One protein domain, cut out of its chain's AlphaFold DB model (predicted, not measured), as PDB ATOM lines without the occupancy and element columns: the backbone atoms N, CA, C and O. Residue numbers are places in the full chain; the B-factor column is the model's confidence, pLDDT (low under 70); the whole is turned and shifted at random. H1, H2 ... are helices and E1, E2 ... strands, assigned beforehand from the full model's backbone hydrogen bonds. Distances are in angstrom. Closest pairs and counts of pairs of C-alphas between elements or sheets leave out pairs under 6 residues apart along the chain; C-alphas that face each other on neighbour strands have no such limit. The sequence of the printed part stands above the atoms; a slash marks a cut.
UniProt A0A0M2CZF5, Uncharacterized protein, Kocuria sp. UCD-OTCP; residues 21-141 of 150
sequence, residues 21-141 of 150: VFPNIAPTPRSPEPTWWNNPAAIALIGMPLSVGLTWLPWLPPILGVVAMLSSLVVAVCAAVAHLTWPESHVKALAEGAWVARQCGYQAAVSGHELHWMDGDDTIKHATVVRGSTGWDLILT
ATOM      1  N   VAL A  21      -4.516  16.624  22.849       85.06
ATOM      2  CA  VAL A  21      -4.565  17.935  23.496       85.06
ATOM      3  C   VAL A  21      -3.588  18.875  22.804       85.06
ATOM      4  O   VAL A  21      -2.407  18.552  22.685       85.06
ATOM      5  N   PHE A  22      -4.071  20.040  22.380       87.75
ATOM      6  CA  PHE A  22      -3.241  21.142  21.904       87.75
ATOM      7  C   PHE A  22      -3.312  22.258  22.945       87.75
ATOM      8  O   PHE A  22      -4.350  22.913  23.062       87.75
ATOM      9  N   PRO A  23      -2.255  22.440  23.749       87.50
ATOM     10  CA  PRO A  23      -2.277  23.416  24.821       87.50
ATOM     11  C   PRO A  23      -2.127  24.840  24.283       87.50
ATOM     12  O   PRO A  23      -1.431  25.070  23.293       87.50
ATOM     13  N   ASN A  24      -2.711  25.799  24.999       88.25
ATOM     14  CA  ASN A  24      -2.518  27.233  24.806       88.25
ATOM     15  C   ASN A  24      -2.812  27.710  23.370       88.25
ATOM     16  O   ASN A  24      -2.062  28.511  22.809       88.25
ATOM     17  N   ILE A  25      -3.913  27.226  22.784       90.69
ATOM     18  CA  ILE A  25      -4.375  27.636  21.450       90.69
ATOM     19  C   ILE A  25      -4.760  29.117  21.415       90.69
ATOM     20  O   ILE A  25      -4.567  29.777  20.406       90.69
ATOM     21  N   ALA A  26      -5.278  29.666  22.517       90.38
ATOM     22  CA  ALA A  26      -5.684  31.062  22.607       90.38
ATOM     23  C   ALA A  26      -5.577  31.571  24.052       90.38
ATOM     24  O   ALA A  26      -5.770  30.799  24.991       90.38
ATOM     25  N   PRO A  27      -5.317  32.867  24.276       89.44
ATOM     26  CA  PRO A  27      -5.274  33.424  25.622       89.44
ATOM     27  C   PRO A  27      -6.679  33.548  26.235       89.44
ATOM     28  O   PRO A  27      -7.634  33.947  25.563       89.44
ATOM     29  N   THR A  28      -6.790  33.283  27.538       89.75
ATOM     30  CA  THR A  28      -7.990  33.583  28.335       89.75
ATOM     31  C   THR A  28      -7.965  35.029  28.840       89.75
ATOM     32  O   THR A  28      -6.881  35.599  29.023       89.75
ATOM     33  N   PRO A  29      -9.124  35.648  29.132       88.38
ATOM     34  CA  PRO A  29      -9.156  36.945  29.795       88.38
ATOM     35  C   PRO A  29      -8.444  36.890  31.154       88.38
ATOM     36  O   PRO A  29      -8.420  35.860  31.824       88.38
ATOM     37  N   ARG A  30      -7.867  38.020  31.580       86.06
ATOM     38  CA  ARG A  30      -7.199  38.135  32.892       86.06
ATOM     39  C   ARG A  30      -8.176  38.291  34.060       86.06
ATOM     40  O   ARG A  30      -7.772  38.160  35.211       86.06
ATOM     41  N   SER A  31      -9.431  38.637  33.777       85.06
ATOM     42  CA  SER A  31     -10.487  38.726  34.782       85.06
ATOM     43  C   SER A  31     -10.865  37.331  35.289       85.06
ATOM     44  O   SER A  31     -10.710  36.359  34.554       85.06
ATOM     45  N   PRO A  32     -11.376  37.201  36.524       84.69
ATOM     46  CA  PRO A  32     -11.953  35.945  36.981       84.69
ATOM     47  C   PRO A  32     -13.120  35.524  36.080       84.69
ATOM     48  O   PRO A  32     -13.824  36.365  35.517       84.69
ATOM     49  N   GLU A  33     -13.308  34.214  35.965       85.69
ATOM     50  CA  GLU A  33     -14.359  33.627  35.140       85.69
ATOM     51  C   GLU A  33     -15.754  34.011  35.664       85.69
ATOM     52  O   GLU A  33     -15.962  34.065  36.884       85.69
ATOM     53  N   PRO A  34     -16.708  34.317  34.770       86.00
ATOM     54  CA  PRO A  34     -18.095  34.538  35.126       86.00
ATOM     55  C   PRO A  34     -18.686  33.323  35.835       86.00
ATOM     56  O   PRO A  34     -18.679  32.204  35.337       86.00
ATOM     57  N   THR A  35     -19.236  33.564  37.008       87.12
ATOM     58  CA  THR A  35     -19.916  32.602  37.868       87.12
ATOM     59  C   THR A  35     -21.128  33.298  38.489       87.12
ATOM     60  O   THR A  35     -21.418  34.465  38.223       87.12
ATOM     61  N   TRP A  36     -21.878  32.594  39.331       82.81
ATOM     62  CA  TRP A  36     -23.075  33.171  39.937       82.81
ATOM     63  C   TRP A  36     -22.770  34.340  40.899       82.81
ATOM     64  O   TRP A  36     -23.576  35.264  40.994       82.81
ATOM     65  N   TRP A  37     -21.621  34.336  41.592       80.31
ATOM     66  CA  TRP A  37     -21.303  35.323  42.639       80.31
ATOM     67  C   TRP A  37     -20.751  36.651  42.098       80.31
ATOM     68  O   TRP A  37     -20.889  37.678  42.756       80.31
ATOM     69  N   ASN A  38     -20.162  36.661  40.899       86.06
ATOM     70  CA  ASN A  38     -19.731  37.872  40.188       86.06
ATOM     71  C   ASN A  38     -20.722  38.280  39.090       86.06
ATOM     72  O   ASN A  38     -20.343  38.976  38.154       86.06
ATOM     73  N   ASN A  39     -21.992  37.885  39.205       89.19
ATOM     74  CA  ASN A  39     -23.028  38.340  38.290       89.19
ATOM     75  C   ASN A  39     -23.277  39.853  38.486       89.19
ATOM     76  O   ASN A  39     -23.608  40.274  39.602       89.19
ATOM     77  N   PRO A  40     -23.176  40.684  37.428       86.94
ATOM     78  CA  PRO A  40     -23.332  42.135  37.538       86.94
ATOM     79  C   PRO A  40     -24.699  42.547  38.100       86.94
ATOM     80  O   PRO A  40     -24.784  43.507  38.868       86.94
ATOM     81  N   ALA A  41     -25.762  41.801  37.783       88.94
ATOM     82  CA  ALA A  41     -27.097  42.057  38.313       88.94
ATOM     83  C   ALA A  41     -27.185  41.738  39.811       88.94
ATOM     84  O   ALA A  41     -27.769  42.512  40.565       88.94
ATOM     85  N   ALA A  42     -26.564  40.643  40.263       88.69
ATOM     86  CA  ALA A  42     -26.530  40.289  41.683       88.69
ATOM     87  C   ALA A  42     -25.764  41.339  42.503       88.69
ATOM     88  O   ALA A  42     -26.238  41.776  43.551       88.69
ATOM     89  N   ILE A  43     -24.623  41.807  41.987       89.38
ATOM     90  CA  ILE A  43     -23.830  42.871  42.616       89.38
ATOM     91  C   ILE A  43     -24.650  44.162  42.726       89.38
ATOM     92  O   ILE A  43     -24.675  44.778  43.790       89.38
ATOM     93  N   ALA A  44     -25.360  44.558  41.666       87.06
ATOM     94  CA  ALA A  44     -26.207  45.749  41.690       87.06
ATOM     95  C   ALA A  44     -27.376  45.616  42.686       87.06
ATOM     96  O   ALA A  44     -27.625  46.536  43.469       87.06
ATOM     97  N   LEU A  45     -28.048  44.459  42.701       88.06
ATOM     98  CA  LEU A  45     -29.184  44.179  43.586       88.06
ATOM     99  C   LEU A  45     -28.807  44.167  45.068       88.06
ATOM    100  O   LEU A  45     -29.635  44.537  45.894       88.06
ATOM    101  N   ILE A  46     -27.584  43.765  45.416       88.38
ATOM    102  CA  ILE A  46     -27.088  43.783  46.801       88.38
ATOM    103  C   ILE A  46     -26.490  45.154  47.147       88.38
ATOM    104  O   ILE A  46     -26.713  45.684  48.238       88.38
ATOM    105  N   GLY A  47     -25.758  45.761  46.214       87.38
ATOM    106  CA  GLY A  47     -25.067  47.031  46.417       87.38
ATOM    107  C   GLY A  47     -26.010  48.214  46.631       87.38
ATOM    108  O   GLY A  47     -25.750  49.061  47.487       87.38
ATOM    109  N   MET A  48     -27.134  48.265  45.909       88.75
ATOM    110  CA  MET A  48     -28.141  49.323  46.062       88.75
ATOM    111  C   MET A  48     -28.738  49.404  47.482       88.75
ATOM    112  O   MET A  48     -28.604  50.458  48.108       88.75
ATOM    113  N   PRO A  49     -29.354  48.344  48.042       88.56
ATOM    114  CA  PRO A  49     -29.926  48.397  49.386       88.56
ATOM    115  C   PRO A  49     -28.862  48.606  50.466       88.56
ATOM    116  O   PRO A  49     -29.130  49.311  51.437       88.56
ATOM    117  N   LEU A  50     -27.647  48.074  50.285       89.88
ATOM    118  CA  LEU A  50     -26.535  48.324  51.203       89.88
ATOM    119  C   LEU A  50     -26.180  49.817  51.265       89.88
ATOM    120  O   LEU A  50     -26.033  50.384  52.345       89.88
ATOM    121  N   SER A  51     -26.085  50.463  50.104       89.56
ATOM    122  CA  SER A  51     -25.749  51.886  49.989       89.56
ATOM    123  C   SER A  51     -26.826  52.777  50.599       89.56
ATOM    124  O   SER A  51     -26.523  53.716  51.339       89.56
ATOM    125  N   VAL A  52     -28.095  52.448  50.341       89.62
ATOM    126  CA  VAL A  52     -29.238  53.124  50.965       89.62
ATOM    127  C   VAL A  52     -29.183  52.936  52.481       89.62
ATOM    128  O   VAL A  52     -29.195  53.926  53.205       89.62
ATOM    129  N   GLY A  53     -29.026  51.705  52.973       88.69
ATOM    130  CA  GLY A  53     -28.940  51.418  54.408       88.69
ATOM    131  C   GLY A  53     -27.840  52.215  55.111       88.69
ATOM    132  O   GLY A  53     -28.102  52.855  56.126       88.69
ATOM    133  N   LEU A  54     -26.637  52.260  54.529       88.38
ATOM    134  CA  LEU A  54     -25.500  53.043  55.037       88.38
ATOM    135  C   LEU A  54     -25.752  54.554  55.054       88.38
ATOM    136  O   LEU A  54     -25.211  55.240  55.915       88.38
ATOM    137  N   THR A  55     -26.581  55.067  54.145       89.19
ATOM    138  CA  THR A  55     -26.930  56.496  54.093       89.19
ATOM    139  C   THR A  55     -27.858  56.901  55.240       89.19
ATOM    140  O   THR A  55     -27.767  58.019  55.739       89.19
ATOM    141  N   TRP A  56     -28.748  55.997  55.658       89.81
ATOM    142  CA  TRP A  56     -29.784  56.267  56.662       89.81
ATOM    143  C   TRP A  56     -29.395  55.854  58.090       89.81
ATOM    144  O   TRP A  56     -30.171  56.062  59.021       89.81
ATOM    145  N   LEU A  57     -28.205  55.281  58.281       89.38
ATOM    146  CA  LEU A  57     -27.682  54.904  59.593       89.38
ATOM    147  C   LEU A  57     -27.260  56.163  60.379       89.38
ATOM    148  O   LEU A  57     -26.306  56.831  59.983       89.38
ATOM    149  N   PRO A  58     -27.913  56.492  61.513       82.50
ATOM    150  CA  PRO A  58     -27.770  57.801  62.162       82.50
ATOM    151  C   PRO A  58     -26.398  58.036  62.812       82.50
ATOM    152  O   PRO A  58     -26.052  59.168  63.130       82.50
ATOM    153  N   TRP A  59     -25.612  56.977  63.016       90.00
ATOM    154  CA  TRP A  59     -24.253  57.038  63.560       90.00
ATOM    155  C   TRP A  59     -23.158  56.983  62.483       90.00
ATOM    156  O   TRP A  59     -21.975  56.968  62.821       90.00
ATOM    157  N   LEU A  60     -23.525  56.928  61.198       87.38
ATOM    158  CA  LEU A  60     -22.590  56.902  60.078       87.38
ATOM    159  C   LEU A  60     -22.722  58.168  59.224       87.38
ATOM    160  O   LEU A  60     -23.827  58.667  59.017       87.38
ATOM    161  N   PRO A  61     -21.613  58.699  58.683       88.94
ATOM    162  CA  PRO A  61     -21.696  59.793  57.732       88.94
ATOM    163  C   PRO A  61     -22.316  59.301  56.408       88.94
ATOM    164  O   PRO A  61     -21.873  58.281  55.870       88.94
ATOM    165  N   PRO A  62     -23.269  60.047  55.813       85.69
ATOM    166  CA  PRO A  62     -23.998  59.628  54.609       85.69
ATOM    167  C   PRO A  62     -23.090  59.430  53.387       85.69
ATOM    168  O   PRO A  62     -23.431  58.693  52.462       85.69
ATOM    169  N   ILE A  63     -21.892  60.027  53.400       91.69
ATOM    170  CA  ILE A  63     -20.865  59.807  52.375       91.69
ATOM    171  C   ILE A  63     -20.470  58.327  52.250       91.69
ATOM    172  O   ILE A  63     -20.109  57.895  51.160       91.69
ATOM    173  N   LEU A  64     -20.597  57.525  53.316       90.56
ATOM    174  CA  LEU A  64     -20.337  56.084  53.255       90.56
ATOM    175  C   LEU A  64     -21.329  55.356  52.350       90.56
ATOM    176  O   LEU A  64     -20.928  54.438  51.641       90.56
ATOM    177  N   GLY A  65     -22.591  55.786  52.318       88.25
ATOM    178  CA  GLY A  65     -23.573  55.250  51.380       88.25
ATOM    179  C   GLY A  65     -23.217  55.569  49.929       88.25
ATOM    180  O   GLY A  65     -23.275  54.691  49.072       88.25
ATOM    181  N   VAL A  66     -22.738  56.788  49.658       89.19
ATOM    182  CA  VAL A  66     -22.254  57.184  48.321       89.19
ATOM    183  C   VAL A  66     -21.024  56.365  47.913       89.19
ATOM    184  O   VAL A  66     -20.961  55.858  46.794       89.19
ATOM    185  N   VAL A  67     -20.064  56.180  48.823       91.94
ATOM    186  CA  VAL A  67     -18.863  55.363  48.579       91.94
ATOM    187  C   VAL A  67     -19.230  53.897  48.335       91.94
ATOM    188  O   VAL A  67     -18.688  53.280  47.415       91.94
ATOM    189  N   ALA A  68     -20.172  53.343  49.101       91.00
ATOM    190  CA  ALA A  68     -20.671  51.983  48.901       91.00
ATOM    191  C   ALA A  68     -21.352  51.821  47.533       91.00
ATOM    192  O   ALA A  68     -21.121  50.819  46.848       91.00
ATOM    193  N   MET A  69     -22.113  52.828  47.095       90.88
ATOM    194  CA  MET A  69     -22.788  52.812  45.798       90.88
ATOM    195  C   MET A  69     -21.783  52.835  44.651       90.88
ATOM    196  O   MET A  69     -21.870  52.009  43.743       90.88
ATOM    197  N   LEU A  70     -20.794  53.731  44.715       92.88
ATOM    198  CA  LEU A  70     -19.728  53.815  43.715       92.88
ATOM    199  C   LEU A  70     -18.902  52.527  43.664       92.88
ATOM    200  O   LEU A  70     -18.627  52.023  42.579       92.88
ATOM    201  N   SER A  71     -18.562  51.960  44.822       92.69
ATOM    202  CA  SER A  71     -17.808  50.702  44.897       92.69
ATOM    203  C   SER A  71     -18.589  49.550  44.267       92.69
ATOM    204  O   SER A  71     -18.054  48.817  43.438       92.69
ATOM    205  N   SER A  72     -19.878  49.431  44.594       91.06
ATOM    206  CA  SER A  72     -20.759  48.406  44.023       91.06
ATOM    207  C   SER A  72     -20.908  48.566  42.512       91.06
ATOM    208  O   SER A  72     -20.864  47.578  41.783       91.06
ATOM    209  N   LEU A  73     -21.033  49.805  42.028       91.56
ATOM    210  CA  LEU A  73     -21.115  50.103  40.601       91.56
ATOM    211  C   LEU A  73     -19.827  49.711  39.869       91.56
ATOM    212  O   LEU A  73     -19.900  49.058  38.834       91.56
ATOM    213  N   VAL A  74     -18.657  50.062  40.408       92.50
ATOM    214  CA  VAL A  74     -17.361  49.682  39.820       92.50
ATOM    215  C   VAL A  74     -17.240  48.162  39.733       92.50
ATOM    216  O   VAL A  74     -16.914  47.633  38.670       92.50
ATOM    217  N   VAL A  75     -17.566  47.447  40.813       89.88
ATOM    218  CA  VAL A  75     -17.524  45.977  40.833       89.88
ATOM    219  C   VAL A  75     -18.516  45.384  39.825       89.88
ATOM    220  O   VAL A  75     -18.150  44.471  39.087       89.88
ATOM    221  N   ALA A  76     -19.732  45.931  39.721       90.00
ATOM    222  CA  ALA A  76     -20.732  45.493  38.747       90.00
ATOM    223  C   ALA A  76     -20.287  45.736  37.296       90.00
ATOM    224  O   ALA A  76     -20.493  44.878  36.440       90.00
ATOM    225  N   VAL A  77     -19.636  46.865  37.005       90.62
ATOM    226  CA  VAL A  77     -19.087  47.155  35.672       90.62
ATOM    227  C   VAL A  77     -17.956  46.187  35.330       90.62
ATOM    228  O   VAL A  77     -17.960  45.607  34.246       90.62
ATOM    229  N   CYS A  78     -17.016  45.946  36.248       89.75
ATOM    230  CA  CYS A  78     -15.949  44.963  36.037       89.75
ATOM    231  C   CYS A  78     -16.507  43.550  35.801       89.75
ATOM    232  O   CYS A  78     -16.044  42.845  34.904       89.75
ATOM    233  N   ALA A  79     -17.531  43.160  36.563       89.62
ATOM    234  CA  ALA A  79     -18.269  41.920  36.361       89.62
ATOM    235  C   ALA A  79     -18.932  41.858  34.977       89.62
ATOM    236  O   ALA A  79     -18.779  40.867  34.270       89.62
ATOM    237  N   ALA A  80     -19.611  42.924  34.547       90.88
ATOM    238  CA  ALA A  80     -20.244  42.985  33.231       90.88
ATOM    239  C   ALA A  80     -19.220  42.833  32.097       90.88
ATOM    240  O   ALA A  80     -19.434  42.050  31.173       90.88
ATOM    241  N   VAL A  81     -18.070  43.506  32.197       90.00
ATOM    242  CA  VAL A  81     -16.971  43.350  31.231       90.00
ATOM    243  C   VAL A  81     -16.470  41.904  31.204       90.00
ATOM    244  O   VAL A  81     -16.261  41.355  30.125       90.00
ATOM    245  N   ALA A  82     -16.316  41.246  32.357       88.81
ATOM    246  CA  ALA A  82     -15.948  39.830  32.397       88.81
ATOM    247  C   ALA A  82     -17.008  38.948  31.708       88.81
ATOM    248  O   ALA A  82     -16.670  38.133  30.853       88.81
ATOM    249  N   HIS A  83     -18.290  39.167  31.997       89.31
ATOM    250  CA  HIS A  83     -19.398  38.431  31.384       89.31
ATOM    251  C   HIS A  83     -19.494  38.595  29.858       89.31
ATOM    252  O   HIS A  83     -20.023  37.706  29.199       89.31
ATOM    253  N   LEU A  84     -18.973  39.687  29.292       89.19
ATOM    254  CA  LEU A  84     -18.901  39.896  27.841       89.19
ATOM    255  C   LEU A  84     -17.615  39.317  27.229       89.19
ATOM    256  O   LEU A  84     -17.648  38.655  26.196       89.19
ATOM    257  N   THR A  85     -16.476  39.528  27.886       90.44
ATOM    258  CA  THR A  85     -15.155  39.155  27.349       90.44
ATOM    259  C   THR A  85     -14.892  37.653  27.353       90.44
ATOM    260  O   THR A  85     -14.175  37.155  26.485       90.44
ATOM    261  N   TRP A  86     -15.455  36.916  28.310       90.88
ATOM    262  CA  TRP A  86     -15.258  35.471  28.416       90.88
ATOM    263  C   TRP A  86     -15.927  34.679  27.283       90.88
ATOM    264  O   TRP A  86     -15.217  33.906  26.635       90.88
ATOM    265  N   PRO A  87     -17.218  34.896  26.956       89.19
ATOM    266  CA  PRO A  87     -17.835  34.281  25.782       89.19
ATOM    267  C   PRO A  87     -17.106  34.624  24.479       89.19
ATOM    268  O   PRO A  87     -16.842  33.738  23.670       89.19
ATOM    269  N   GLU A  88     -16.708  35.887  24.290       90.56
ATOM    270  CA  GLU A  88     -15.953  36.302  23.101       90.56
ATOM    271  C   GLU A  88     -14.593  35.600  22.992       90.56
ATOM    272  O   GLU A  88     -14.182  35.192  21.904       90.56
ATOM    273  N   SER A  89     -13.882  35.457  24.113       91.25
ATOM    274  CA  SER A  89     -12.608  34.738  24.159       91.25
ATOM    275  C   SER A  89     -12.788  33.257  23.834       91.25
ATOM    276  O   SER A  89     -12.001  32.719  23.059       91.25
ATOM    277  N   HIS A  90     -13.847  32.625  24.342       89.75
ATOM    278  CA  HIS A  90     -14.170  31.236  24.026       89.75
ATOM    279  C   HIS A  90     -14.482  31.042  22.533       89.75
ATOM    280  O   HIS A  90     -13.938  30.141  21.902       89.75
ATOM    281  N   VAL A  91     -15.280  31.927  21.921       90.31
ATOM    282  CA  VAL A  91     -15.579  31.872  20.474       90.31
ATOM    283  C   VAL A  91     -14.307  32.005  19.632       90.31
ATOM    284  O   VAL A  91     -14.112  31.252  18.677       90.31
ATOM    285  N   LYS A  92     -13.404  32.922  20.000       89.75
ATOM    286  CA  LYS A  92     -12.091  33.045  19.346       89.75
ATOM    287  C   LYS A  92     -11.261  31.775  19.509       89.75
ATOM    288  O   LYS A  92     -10.636  31.339  18.550       89.75
ATOM    289  N   ALA A  93     -11.285  31.167  20.692       91.44
ATOM    290  CA  ALA A  93     -10.567  29.932  20.960       91.44
ATOM    291  C   ALA A  93     -11.115  28.742  20.158       91.44
ATOM    292  O   ALA A  93     -10.329  27.930  19.689       91.44
ATOM    293  N   LEU A  94     -12.428  28.658  19.919       91.75
ATOM    294  CA  LEU A  94     -13.009  27.648  19.021       91.75
ATOM    295  C   LEU A  94     -12.510  27.813  17.581       91.75
ATOM    296  O   LEU A  94     -12.114  26.833  16.947       91.75
ATOM    297  N   ALA A  95     -12.502  29.047  17.068       91.00
ATOM    298  CA  ALA A  95     -12.006  29.340  15.724       91.00
ATOM    299  C   ALA A  95     -10.508  29.018  15.584       91.00
ATOM    300  O   ALA A  95     -10.100  28.375  14.616       91.00
ATOM    301  N   GLU A  96      -9.711  29.405  16.578       91.81
ATOM    302  CA  GLU A  96      -8.276  29.125  16.618       91.81
ATOM    303  C   GLU A  96      -8.003  27.625  16.776       91.81
ATOM    304  O   GLU A  96      -7.161  27.067  16.080       91.81
ATOM    305  N   GLY A  97      -8.779  26.930  17.609       88.12
ATOM    306  CA  GLY A  97      -8.706  25.481  17.771       88.12
ATOM    307  C   GLY A  97      -8.992  24.743  16.463       88.12
ATOM    308  O   GLY A  97      -8.248  23.834  16.093       88.12
ATOM    309  N   ALA A  98     -10.005  25.172  15.707       89.75
ATOM    310  CA  ALA A  98     -10.272  24.626  14.377       89.75
ATOM    311  C   ALA A  98      -9.097  24.857  13.415       89.75
ATOM    312  O   ALA A  98      -8.747  23.963  12.640       89.75
ATOM    313  N   TRP A  99      -8.479  26.040  13.460       90.12
ATOM    314  CA  TRP A  99      -7.311  26.355  12.642       90.12
ATOM    315  C   TRP A  99      -6.099  25.486  13.012       90.12
ATOM    316  O   TRP A  99      -5.536  24.844  12.125       90.12
ATOM    317  N   VAL A 100      -5.755  25.382  14.300       88.94
ATOM    318  CA  VAL A 100      -4.652  24.538  14.800       88.94
ATOM    319  C   VAL A 100      -4.870  23.073  14.425       88.94
ATOM    320  O   VAL A 100      -3.968  22.433  13.887       88.94
ATOM    321  N   ALA A 101      -6.080  22.546  14.626       87.75
ATOM    322  CA  ALA A 101      -6.413  21.173  14.257       87.75
ATOM    323  C   ALA A 101      -6.192  20.913  12.756       87.75
ATOM    324  O   ALA A 101      -5.577  19.909  12.393       87.75
ATOM    325  N   ARG A 102      -6.603  21.847  11.886       87.62
ATOM    326  CA  ARG A 102      -6.371  21.755  10.434       87.62
ATOM    327  C   ARG A 102      -4.893  21.772  10.067       87.62
ATOM    328  O   ARG A 102      -4.489  21.005   9.198       87.62
ATOM    329  N   GLN A 103      -4.081  22.595  10.732       88.56
ATOM    330  CA  GLN A 103      -2.625  22.601  10.523       88.56
ATOM    331  C   GLN A 103      -1.980  21.265  10.911       88.56
ATOM    332  O   GLN A 103      -1.002  20.846  10.299       88.56
ATOM    333  N   CYS A 104      -2.551  20.568  11.892       83.75
ATOM    334  CA  CYS A 104      -2.101  19.244  12.314       83.75
ATOM    335  C   CYS A 104      -2.701  18.088  11.492       83.75
ATOM    336  O   CYS A 104      -2.500  16.932  11.856       83.75
ATOM    337  N   GLY A 105      -3.415  18.379  10.397       82.19
ATOM    338  CA  GLY A 105      -3.975  17.371   9.491       82.19
ATOM    339  C   GLY A 105      -5.369  16.861   9.863       82.19
ATOM    340  O   GLY A 105      -5.868  15.954   9.204       82.19
ATOM    341  N   TYR A 106      -6.023  17.440  10.875       83.56
ATOM    342  CA  TYR A 106      -7.392  17.079  11.250       83.56
ATOM    343  C   TYR A 106      -8.415  17.900  10.471       83.56
ATOM    344  O   TYR A 106      -8.315  19.125  10.366       83.56
ATOM    345  N   GLN A 107      -9.472  17.252   9.989       83.69
ATOM    346  CA  GLN A 107     -10.608  17.958   9.406       83.69
ATOM    347  C   GLN A 107     -11.518  18.492  10.516       83.69
ATOM    348  O   GLN A 107     -12.490  17.847  10.892       83.69
ATOM    349  N   ALA A 108     -11.189  19.661  11.066       85.25
ATOM    350  CA  ALA A 108     -11.990  20.312  12.105       85.25
ATOM    351  C   ALA A 108     -12.913  21.406  11.544       85.25
ATOM    352  O   ALA A 108     -12.525  22.181  10.660       85.25
ATOM    353  N   ALA A 109     -14.125  21.511  12.082       84.69
ATOM    354  CA  ALA A 109     -15.101  22.545  11.751       84.69
ATOM    355  C   ALA A 109     -15.841  23.027  13.005       84.69
ATOM    356  O   ALA A 109     -16.166  22.241  13.893       84.69
ATOM    357  N   VAL A 110     -16.114  24.331  13.057       84.38
ATOM    358  CA  VAL A 110     -16.950  24.940  14.098       84.38
ATOM    359  C   VAL A 110     -18.399  24.913  13.620       84.38
ATOM    360  O   VAL A 110     -18.692  25.426  12.537       84.38
ATOM    361  N   SER A 111     -19.295  24.342  14.421       80.38
ATOM    362  CA  SER A 111     -20.742  24.360  14.194       80.38
ATOM    363  C   SER A 111     -21.416  25.024  15.391       80.38
ATOM    364  O   SER A 111     -21.530  24.450  16.471       80.38
ATOM    365  N   GLY A 112     -21.821  26.285  15.231       78.75
ATOM    366  CA  GLY A 112     -22.375  27.066  16.336       78.75
ATOM    367  C   GLY A 112     -21.362  27.261  17.470       78.75
ATOM    368  O   GLY A 112     -20.376  27.972  17.294       78.75
ATOM    369  N   HIS A 113     -21.630  26.650  18.628       75.56
ATOM    370  CA  HIS A 113     -20.785  26.727  19.831       75.56
ATOM    371  C   HIS A 113     -19.954  25.459  20.061       75.56
ATOM    372  O   HIS A 113     -19.268  25.351  21.077       75.56
ATOM    373  N   GLU A 114     -20.018  24.512  19.130       79.38
ATOM    374  CA  GLU A 114     -19.350  23.223  19.228       79.38
ATOM    375  C   GLU A 114     -18.265  23.106  18.159       79.38
ATOM    376  O   GLU A 114     -18.354  23.674  17.063       79.38
ATOM    377  N   LEU A 115     -17.206  22.377  18.501       83.81
ATOM    378  CA  LEU A 115     -16.140  22.038  17.580       83.81
ATOM    379  C   LEU A 115     -16.255  20.549  17.267       83.81
ATOM    380  O   LEU A 115     -16.315  19.708  18.161       83.81
ATOM    381  N   HIS A 116     -16.262  20.211  15.988       84.69
ATOM    382  CA  HIS A 116     -16.261  18.826  15.546       84.69
ATOM    383  C   HIS A 116     -15.027  18.569  14.702       84.69
ATOM    384  O   HIS A 116     -14.513  19.473  14.038       84.69
ATOM    385  N   TRP A 117     -14.555  17.332  14.714       84.69
ATOM    386  CA  TRP A 117     -13.488  16.890  13.834       84.69
ATOM    387  C   TRP A 117     -13.857  15.564  13.185       84.69
ATOM    388  O   TRP A 117     -14.477  14.716  13.817       84.69
ATOM    389  N   MET A 118     -13.511  15.395  11.916       79.62
ATOM    390  CA  MET A 118     -13.688  14.131  11.211       79.62
ATOM    391  C   MET A 118     -12.392  13.334  11.287       79.62
ATOM    392  O   MET A 118     -11.309  13.860  11.009       79.62
ATOM    393  N   ASP A 119     -12.515  12.078  11.712       73.12
ATOM    394  CA  ASP A 119     -11.422  11.106  11.644       73.12
ATOM    395  C   ASP A 119     -11.343  10.503  10.234       73.12
ATOM    396  O   ASP A 119     -12.276  10.649   9.444       73.12
ATOM    397  N   GLY A 120     -10.254   9.800   9.919       69.06
ATOM    398  CA  GLY A 120     -10.038   9.165   8.609       69.06
ATOM    399  C   GLY A 120     -11.141   8.188   8.169       69.06
ATOM    400  O   GLY A 120     -11.233   7.878   6.986       69.06
ATOM    401  N   ASP A 121     -12.003   7.768   9.099       70.44
ATOM    402  CA  ASP A 121     -13.159   6.894   8.872       70.44
ATOM    403  C   ASP A 121     -14.457   7.663   8.532       70.44
ATOM    404  O   ASP A 121     -15.547   7.098   8.598       70.44
ATOM    405  N   ASP A 122     -14.370   8.962   8.215       69.56
ATOM    406  CA  ASP A 122     -15.500   9.855   7.875       69.56
ATOM    407  C   ASP A 122     -16.518  10.059   9.023       69.56
ATOM    408  O   ASP A 122     -17.580  10.660   8.864       69.56
ATOM    409  N   THR A 123     -16.191   9.589  10.231       74.81
ATOM    410  CA  THR A 123     -17.019   9.768  11.428       74.81
ATOM    411  C   THR A 123     -16.786  11.138  12.052       74.81
ATOM    412  O   THR A 123     -15.641  11.497  12.349       74.81
ATOM    413  N   ILE A 124     -17.868  11.870  12.324       78.44
ATOM    414  CA  ILE A 124     -17.830  13.134  13.065       78.44
ATOM    415  C   ILE A 124     -17.611  12.840  14.551       78.44
ATOM    416  O   ILE A 124     -18.426  12.183  15.196       78.44
ATOM    417  N   LYS A 125     -16.524  13.374  15.097       81.81
ATOM    418  CA  LYS A 125     -16.123  13.251  16.495       81.81
ATOM    419  C   LYS A 125     -16.154  14.605  17.188       81.81
ATOM    420  O   LYS A 125     -16.037  15.659  16.558       81.81
ATOM    421  N   HIS A 126     -16.315  14.582  18.507       79.88
ATOM    422  CA  HIS A 126     -16.413  15.804  19.292       79.88
ATOM    423  C   HIS A 126     -15.028  16.371  19.628       79.88
ATOM    424  O   HIS A 126     -14.089  15.646  19.988       79.88
ATOM    425  N   ALA A 127     -14.917  17.689  19.541       84.31
ATOM    426  CA  ALA A 127     -13.796  18.459  20.033       84.31
ATOM    427  C   ALA A 127     -14.304  19.553  20.971       84.31
ATOM    428  O   ALA A 127     -15.381  20.117  20.801       84.31
ATOM    429  N   THR A 128     -13.527  19.857  21.996       87.94
ATOM    430  CA  THR A 128     -13.892  20.883  22.965       87.94
ATOM    431  C   THR A 128     -12.689  21.736  23.290       87.94
ATOM    432  O   THR A 128     -11.547  21.291  23.191       87.94
ATOM    433  N   VAL A 129     -12.953  22.978  23.661       89.25
ATOM    434  CA  VAL A 129     -11.934  23.889  24.147       89.25
ATOM    435  C   VAL A 129     -12.151  24.028  25.643       89.25
ATOM    436  O   VAL A 129     -13.221  24.431  26.091       89.25
ATOM    437  N   VAL A 130     -11.144  23.657  26.424       89.62
ATOM    438  CA  VAL A 130     -11.191  23.739  27.884       89.62
ATOM    439  C   VAL A 130     -10.234  24.802  28.378       89.62
ATOM    440  O   VAL A 130      -9.252  25.151  27.726       89.62
ATOM    441  N   ARG A 131     -10.514  25.330  29.563       87.06
ATOM    442  CA  ARG A 131      -9.618  26.273  30.215       87.06
ATOM    443  C   ARG A 131      -8.403  25.534  30.785       87.06
ATOM    444  O   ARG A 131      -8.533  24.759  31.729       87.06
ATOM    445  N   GLY A 132      -7.233  25.819  30.226       84.00
ATOM    446  CA  GLY A 132      -5.930  25.417  30.738       84.00
ATOM    447  C   GLY A 132      -5.364  26.404  31.764       84.00
ATOM    448  O   GLY A 132      -6.012  27.363  32.190       84.00
ATOM    449  N   SER A 133      -4.113  26.175  32.170       82.56
ATOM    450  CA  SER A 133      -3.429  27.011  33.174       82.56
ATOM    451  C   SER A 133      -3.010  28.392  32.650       82.56
ATOM    452  O   SER A 133      -2.969  29.351  33.420       82.56
ATOM    453  N   THR A 134      -2.718  28.507  31.352       82.44
ATOM    454  CA  THR A 134      -2.222  29.741  30.712       82.44
ATOM    455  C   THR A 134      -3.159  30.307  29.647       82.44
ATOM    456  O   THR A 134      -2.948  31.428  29.184       82.44
ATOM    457  N   GLY A 135      -4.184  29.555  29.255       90.12
ATOM    458  CA  GLY A 135      -5.060  29.896  28.147       90.12
ATOM    459  C   GLY A 135      -6.096  28.809  27.895       90.12
ATOM    460  O   GLY A 135      -6.395  28.001  28.767       90.12
ATOM    461  N   TRP A 136      -6.654  28.813  26.698       92.38
ATOM    462  CA  TRP A 136      -7.535  27.781  26.189       92.38
ATOM    463  C   TRP A 136      -6.713  26.628  25.618       92.38
ATOM    464  O   TRP A 136      -5.757  26.865  24.880       92.38
ATOM    465  N   ASP A 137      -7.118  25.402  25.922       90.62
ATOM    466  CA  ASP A 137      -6.542  24.169  25.399       90.62
ATOM    467  C   ASP A 137      -7.589  23.480  24.519       90.62
ATOM    468  O   ASP A 137      -8.744  23.326  24.916       90.62
ATOM    469  N   LEU A 138      -7.197  23.051  23.323       88.88
ATOM    470  CA  LEU A 138      -8.047  22.236  22.461       88.88
ATOM    471  C   LEU A 138      -7.926  20.770  22.858       88.88
ATOM    472  O   LEU A 138      -6.820  20.242  22.945       88.88
ATOM    473  N   ILE A 139      -9.055  20.088  22.984       88.06
ATOM    474  CA  ILE A 139      -9.140  18.651  23.202       88.06
ATOM    475  C   ILE A 139      -9.930  18.023  22.054       88.06
ATOM    476  O   ILE A 139     -11.131  18.252  21.915       88.06
ATOM    477  N   LEU A 140      -9.268  17.194  21.249       85.81
ATOM    478  CA  LEU A 140      -9.911  16.317  20.272       85.81
ATOM    479  C   LEU A 140     -10.172  14.968  20.939       85.81
ATOM    480  O   LEU A 140      -9.233  14.295  21.373       85.81
ATOM    481  N   THR A 141     -11.438  14.568  21.033       81.50
ATOM    482  CA  THR A 141     -11.816  13.286  21.639       81.50
ATOM    483  C   THR A 141     -12.187  12.272  20.570       81.50
ATOM    484  O   THR A 141     -12.837  12.612  19.585       81.50
TER     485      THR A 141
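What this domain is: This is residues 21 to 141 of the 150 residues of an uncharacterized protein of Kocuria sp. UCD-OTCP (UniProt A0A0M2CZF5). A long helical hairpin with a strand-built head: H2 runs most of the length of a rod, H1 folds back beside its first part, and a curled sheet of five strands wraps round its other end. The long link of residues 27 to 39 joins the head to H1. The printed part has 121 residues, with the order E1, H1, H2, E2, E3, E4, E5; the sheet's order is E1, E5, E4, E3, E2, antiparallel throughout. The class is mixed, and the whole is extended, with a radius of gyration of the C-alphas of 21.5 A and spans of 75 by 22 by 15 A.

Where its parts are: E1, residues 21 to 26, begins at C-alpha 21 (-4.565, 17.935, 23.496). H1, residues 40 to 56, is 24.6 A long. H2, residues 63 to 103, is 58.9 A long and ends at C-alpha 103 (-2.625, 22.601, 10.523). E2 is residues 107 to 111, E3 residues 114 to 118, E4 residues 124 to 131 with 23.1 A, and E5 residues 136 to 140, ending at C-alpha 140 (-9.911, 16.317, 20.272).

How they stand to each other: H1 and H2 form a helical hairpin and touch, H2 with residues 63 to 80 alone, at a shallow tilt of 9 degrees, opposite ways; their closest C-alphas, of Ser 51 and Gly 65, are 4.2 A apart. H2 is on the sheet, which curls round its residues 89 to 102; the closest C-alphas of H2 and E2, of Ala 98 and Ala 108, are 5.2 A apart. H1 is not on the sheet. E2 to E5 form a meander, each strand the antiparallel neighbour of the one before. Within hydrogen-bond range are N 22 and O 138 of E1 and E5 at 2.8 A, N 130 and O 137 of E4 and E5 at 2.9 A, N 125 and O 117 of E4 and E3 at 2.8 A, and N 109 and O 116 of E2 and E3 at 2.9 A. Of the O i to N i+4 pairs, 12 of 13 in H1 and 36 of 37 in H2 are within range.

The domain as a whole: The two C-alphas farthest apart, of Pro 58 and Asp 121, are 75.1 A apart. The printed part has no cut. The link from E1 to H1 is long, with 13 residues. The mean pLDDT of the printed part is 86.9; residues 120 and 122 are under 70.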